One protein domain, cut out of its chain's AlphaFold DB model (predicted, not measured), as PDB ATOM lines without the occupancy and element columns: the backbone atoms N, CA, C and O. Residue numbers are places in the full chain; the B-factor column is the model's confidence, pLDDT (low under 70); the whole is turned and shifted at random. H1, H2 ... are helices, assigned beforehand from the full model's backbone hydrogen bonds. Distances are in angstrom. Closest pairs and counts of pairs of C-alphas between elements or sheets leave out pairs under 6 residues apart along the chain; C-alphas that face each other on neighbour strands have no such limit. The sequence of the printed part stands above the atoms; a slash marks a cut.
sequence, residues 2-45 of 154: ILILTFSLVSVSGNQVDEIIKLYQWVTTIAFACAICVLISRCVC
ATOM      1  N   ILE A   2      58.533 122.796  22.794       58.75
ATOM      2  CA  ILE A   2      57.642 123.840  23.359       58.75
ATOM      3  C   ILE A   2      56.160 123.616  23.018       58.75
ATOM      4  O   ILE A   2      55.344 123.590  23.926       58.75
ATOM      5  N   LEU A   3      55.823 123.346  21.750       61.75
ATOM      6  CA  LEU A   3      54.431 123.125  21.320       61.75
ATOM      7  C   LEU A   3      53.768 121.900  21.968       61.75
ATOM      8  O   LEU A   3      52.584 121.924  22.286       61.75
ATOM      9  N   ILE A   4      54.546 120.838  22.176       73.44
ATOM     10  CA  ILE A   4      54.066 119.590  22.782       73.44
ATOM     11  C   ILE A   4      53.805 119.826  24.273       73.44
ATOM     12  O   ILE A   4      52.768 119.425  24.781       73.44
ATOM     13  N   LEU A   5      54.698 120.552  24.954       67.12
ATOM     14  CA  LEU A   5      54.543 120.908  26.364       67.12
ATOM     15  C   LEU A   5      53.322 121.814  26.594       67.12
ATOM     16  O   LEU A   5      52.539 121.564  27.504       67.12
ATOM     17  N   THR A   6      53.142 122.840  25.754       73.62
ATOM     18  CA  THR A   6      52.003 123.767  25.853       73.62
ATOM     19  C   THR A   6      50.682 123.072  25.551       73.62
ATOM     20  O   THR A   6      49.699 123.320  26.240       73.62
ATOM     21  N   PHE A   7      50.658 122.173  24.564       75.25
ATOM     22  CA  PHE A   7      49.472 121.384  24.239       75.25
ATOM     23  C   PHE A   7      49.083 120.450  25.393       75.25
ATOM     24  O   PHE A   7      47.921 120.426  25.792       75.25
ATOM     25  N   SER A   8      50.056 119.758  25.993       68.00
ATOM     26  CA  SER A   8      49.820 118.909  27.165       68.00
ATOM     27  C   SER A   8      49.322 119.707  28.376       68.00
ATOM     28  O   SER A   8      48.404 119.262  29.057       68.00
ATOM     29  N   LEU A   9      49.867 120.905  28.623       63.91
ATOM     30  CA  LEU A   9      49.422 121.804  29.699       63.91
ATOM     31  C   LEU A   9      47.977 122.286  29.500       63.91
ATOM     32  O   LEU A   9      47.181 122.248  30.438       63.91
ATOM     33  N   VAL A  10      47.622 122.694  28.279       74.00
ATOM     34  CA  VAL A  10      46.264 123.156  27.940       74.00
ATOM     35  C   VAL A  10      45.254 122.007  28.002       74.00
ATOM     36  O   VAL A  10      44.160 122.189  28.527       74.00
ATOM     37  N   SER A  11      45.624 120.812  27.532       68.25
ATOM     38  CA  SER A  11      44.753 119.630  27.570       68.25
ATOM     39  C   SER A  11      44.505 119.108  28.990       68.25
ATOM     40  O   SER A  11      43.458 118.515  29.236       68.25
ATOM     41  N   VAL A  12      45.447 119.309  29.919       62.66
ATOM     42  CA  VAL A  12      45.341 118.860  31.322       62.66
ATOM     43  C   VAL A  12      44.638 119.896  32.210       62.66
ATOM     44  O   VAL A  12      43.967 119.521  33.166       62.66
ATOM     45  N   SER A  13      44.695 121.187  31.862       61.47
ATOM     46  CA  SER A  13      44.028 122.286  32.587       61.47
ATOM     47  C   SER A  13      42.492 122.173  32.675       61.47
ATOM     48  O   SER A  13      41.871 122.971  33.377       61.47
ATOM     49  N   GLY A  14      41.860 121.235  31.963       63.72
ATOM     50  CA  GLY A  14      40.405 121.059  31.942       63.72
ATOM     51  C   GLY A  14      39.817 120.157  33.036       63.72
ATOM     52  O   GLY A  14      38.597 120.089  33.138       63.72
ATOM     53  N   ASN A  15      40.631 119.460  33.843       57.59
ATOM     54  CA  ASN A  15      40.148 118.403  34.744       57.59
ATOM     55  C   ASN A  15      40.544 118.668  36.212       57.59
ATOM     56  O   ASN A  15      41.718 118.612  36.527       57.59
ATOM     57  N   GLN A  16      39.568 118.956  37.087       64.06
ATOM     58  CA  GLN A  16      39.673 119.148  38.554       64.06
ATOM     59  C   GLN A  16      40.865 119.994  39.074       64.06
ATOM     60  O   GLN A  16      42.002 119.545  39.203       64.06
ATOM     61  N   VAL A  17      40.555 121.233  39.472       65.56
ATOM     62  CA  VAL A  17      41.490 122.309  39.873       65.56
ATOM     63  C   VAL A  17      42.547 121.879  40.907       65.56
ATOM     64  O   VAL A  17      43.705 122.277  40.791       65.56
ATOM     65  N   ASP A  18      42.200 121.018  41.866       67.75
ATOM     66  CA  ASP A  18      43.119 120.577  42.927       67.75
ATOM     67  C   ASP A  18      44.182 119.573  42.449       67.75
ATOM     68  O   ASP A  18      45.324 119.585  42.924       67.75
ATOM     69  N   GLU A  19      43.838 118.719  41.482       66.69
ATOM     70  CA  GLU A  19      44.794 117.821  40.830       66.69
ATOM     71  C   GLU A  19      45.717 118.612  39.898       66.69
ATOM     72  O   GLU A  19      46.924 118.376  39.883       66.69
ATOM     73  N   ILE A  20      45.191 119.628  39.208       66.25
ATOM     74  CA  ILE A  20      45.964 120.494  38.307       66.25
ATOM     75  C   ILE A  20      47.056 121.257  39.061       66.25
ATOM     76  O   ILE A  20      48.173 121.357  38.561       66.25
ATOM     77  N   ILE A  21      46.780 121.765  40.267       69.94
ATOM     78  CA  ILE A  21      47.769 122.518  41.059       69.94
ATOM     79  C   ILE A  21      48.942 121.622  41.461       69.94
ATOM     80  O   ILE A  21      50.107 121.995  41.280       69.94
ATOM     81  N   LYS A  22      48.643 120.411  41.949       75.31
ATOM     82  CA  LYS A  22      49.677 119.413  42.248       75.31
ATOM     83  C   LYS A  22      50.428 119.035  40.985       75.31
ATOM     84  O   LYS A  22      51.650 118.896  41.034       75.31
ATOM     85  N   LEU A  23      49.714 118.894  39.862       73.56
ATOM     86  CA  LEU A  23      50.339 118.474  38.624       73.56
ATOM     87  C   LEU A  23      51.307 119.534  38.071       73.56
ATOM     88  O   LEU A  23      52.432 119.253  37.660       73.56
ATOM     89  N   TYR A  24      50.872 120.786  38.129       77.44
ATOM     90  CA  TYR A  24      51.651 121.944  37.733       77.44
ATOM     91  C   TYR A  24      52.947 122.038  38.540       77.44
ATOM     92  O   TYR A  24      54.011 122.193  37.950       77.44
ATOM     93  N   GLN A  25      52.887 121.839  39.862       78.12
ATOM     94  CA  GLN A  25      54.068 121.891  40.725       78.12
ATOM     95  C   GLN A  25      55.165 120.899  40.316       78.12
ATOM     96  O   GLN A  25      56.325 121.307  40.223       78.12
ATOM     97  N   TRP A  26      54.866 119.622  40.041       80.25
ATOM     98  CA  TRP A  26      55.928 118.675  39.656       80.25
ATOM     99  C   TRP A  26      56.482 118.974  38.265       80.25
ATOM    100  O   TRP A  26      57.701 118.966  38.091       80.25
ATOM    101  N   VAL A  27      55.623 119.321  37.299       81.50
ATOM    102  CA  VAL A  27      56.068 119.680  35.943       81.50
ATOM    103  C   VAL A  27      56.967 120.913  35.980       81.50
ATOM    104  O   VAL A  27      58.039 120.899  35.377       81.50
ATOM    105  N   THR A  28      56.589 121.961  36.718       76.38
ATOM    106  CA  THR A  28      57.411 123.172  36.824       76.38
ATOM    107  C   THR A  28      58.717 122.908  37.552       76.38
ATOM    108  O   THR A  28      59.745 123.442  37.151       76.38
ATOM    109  N   THR A  29      58.712 122.060  38.583       79.38
ATOM    110  CA  THR A  29      59.930 121.744  39.343       79.38
ATOM    111  C   THR A  29      60.915 120.936  38.498       79.38
ATOM    112  O   THR A  29      62.106 121.239  38.484       79.38
ATOM    113  N   ILE A  30      60.429 119.969  37.711       86.38
ATOM    114  CA  ILE A  30      61.252 119.211  36.758       86.38
ATOM    115  C   ILE A  30      61.757 120.119  35.632       86.38
ATOM    116  O   ILE A  30      62.932 120.057  35.273       86.38
ATOM    117  N   ALA A  31      60.902 120.994  35.093       85.12
ATOM    118  CA  ALA A  31      61.299 121.957  34.068       85.12
ATOM    119  C   ALA A  31      62.384 122.913  34.584       85.12
ATOM    120  O   ALA A  31      63.361 123.171  33.883       85.12
ATOM    121  N   PHE A  32      62.255 123.383  35.826       85.81
ATOM    122  CA  PHE A  32      63.236 124.248  36.474       85.81
ATOM    123  C   PHE A  32      64.547 123.504  36.755       85.81
ATOM    124  O   PHE A  32      65.617 124.041  36.493       85.81
ATOM    125  N   ALA A  33      64.483 122.241  37.185       80.81
ATOM    126  CA  ALA A  33      65.662 121.393  37.352       80.81
ATOM    127  C   ALA A  33      66.393 121.143  36.018       80.81
ATOM    128  O   ALA A  33      67.616 121.263  35.956       80.81
ATOM    129  N   CYS A  34      65.659 120.876  34.931       84.06
ATOM    130  CA  CYS A  34      66.227 120.795  33.581       84.06
ATOM    131  C   CYS A  34      66.863 122.122  33.155       84.06
ATOM    132  O   CYS A  34      67.986 122.129  32.655       84.06
ATOM    133  N   ALA A  35      66.182 123.248  33.381       82.38
ATOM    134  CA  ALA A  35      66.701 124.569  33.049       82.38
ATOM    135  C   ALA A  35      67.987 124.881  33.823       82.38
ATOM    136  O   ALA A  35      68.967 125.307  33.221       82.38
ATOM    137  N   ILE A  36      68.026 124.602  35.127       82.56
ATOM    138  CA  ILE A  36      69.219 124.773  35.961       82.56
ATOM    139  C   ILE A  36      70.347 123.852  35.494       82.56
ATOM    140  O   ILE A  36      71.478 124.305  35.387       82.56
ATOM    141  N   CYS A  37      70.071 122.587  35.170       77.56
ATOM    142  CA  CYS A  37      71.087 121.665  34.655       77.56
ATOM    143  C   CYS A  37      71.697 122.166  33.332       77.56
ATOM    144  O   CYS A  37      72.921 122.178  33.166       77.56
ATOM    145  N   VAL A  38      70.861 122.659  32.414       76.44
ATOM    146  CA  VAL A  38      71.310 123.298  31.167       76.44
ATOM    147  C   VAL A  38      72.098 124.579  31.453       76.44
ATOM    148  O   VAL A  38      73.140 124.795  30.849       76.44
ATOM    149  N   LEU A  39      71.665 125.413  32.399       74.56
ATOM    150  CA  LEU A  39      72.381 126.635  32.783       74.56
ATOM    151  C   LEU A  39      73.736 126.328  33.431       74.56
ATOM    152  O   LEU A  39      74.729 126.956  33.093       74.56
ATOM    153  N   ILE A  40      73.811 125.340  34.321       73.56
ATOM    154  CA  ILE A  40      75.050 124.939  34.992       73.56
ATOM    155  C   ILE A  40      76.022 124.320  33.987       73.56
ATOM    156  O   ILE A  40      77.181 124.715  33.956       73.56
ATOM    157  N   SER A  41      75.569 123.408  33.120       67.12
ATOM    158  CA  SER A  41      76.415 122.857  32.045       67.12
ATOM    159  C   SER A  41      76.904 123.937  31.077       67.12
ATOM    160  O   SER A  41      78.023 123.862  30.580       67.12
ATOM    161  N   ARG A  42      76.105 124.987  30.866       63.84
ATOM    162  CA  ARG A  42      76.470 126.159  30.068       63.84
ATOM    163  C   ARG A  42      77.462 127.099  30.773       63.84
ATOM    164  O   ARG A  42      78.277 127.710  30.091       63.84
ATOM    165  N   CYS A  43      77.385 127.228  32.100       60.84
ATOM    166  CA  CYS A  43      78.144 128.212  32.881       60.84
ATOM    167  C   CYS A  43      79.409 127.660  33.562       60.84
ATOM    168  O   CYS A  43      80.379 128.397  33.696       60.84
ATOM    169  N   VAL A  44      79.411 126.405  34.026       60.25
ATOM    170  CA  VAL A  44      80.477 125.841  34.885       60.25
ATOM    171  C   VAL A  44      81.569 125.137  34.081       60.25
ATOM    172  O   VAL A  44      82.733 125.178  34.466       60.25
ATOM    173  N   CYS A  45      81.221 124.552  32.935       46.91
ATOM    174  CA  CYS A  45      82.181 123.943  32.016       46.91
ATOM    175  C   CYS A  45      81.827 124.368  30.606       46.91
ATOM    176  O   CYS A  45      81.233 123.581  29.860       46.91
TER     177      CYS A  45
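What this domain is: This is residues 2 to 45 of the 154 residues of the protein "Putative aluminum-activated malate transporter" of Helianthus annuus (UniProt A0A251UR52). A short helix, H1, and a much longer one, H2, form a narrow, lopsided V, with the chain folding back at their tight link; H2 makes the length, and its residues 28 to 44 stick out free. The printed part has 44 residues with two named helices, H1 then H2, and no named strand: all helix. It is only just loose, close to extended, with a radius of gyration of the C-alphas of 13.5 A, and spans 43 by 21 by 6 A.

Where its parts are: Find C-alpha 2 at (57.642, 123.840, 23.359); from there H1, residues 2 to 12, runs 15.5 A. Next find C-alpha 17 at (41.490, 122.309, 39.873), where H2, residues 17 to 44, begins; it runs 39.5 A to C-alpha 44 at (80.477, 125.841, 34.885).

How they stand to each other: Look at Val 12 and Ile 20: their C-alphas, the closest of H1 and H2, are 7.2 A apart, and the helices are close but not clearly touching. They run opposite ways at a shallow tilt of 18 degrees. Every O i to N i+4 pair is within hydrogen-bond range in H1, and 23 of 24 in H2.

The domain as a whole: The farthest C-alphas, of Gln 16 and Cys 45, are 43.3 A apart. The printed part has no cut. Mean pLDDT of the printed part is 71.4; look for values under 70 at residues 11 to 21 and 41 to 45, among others.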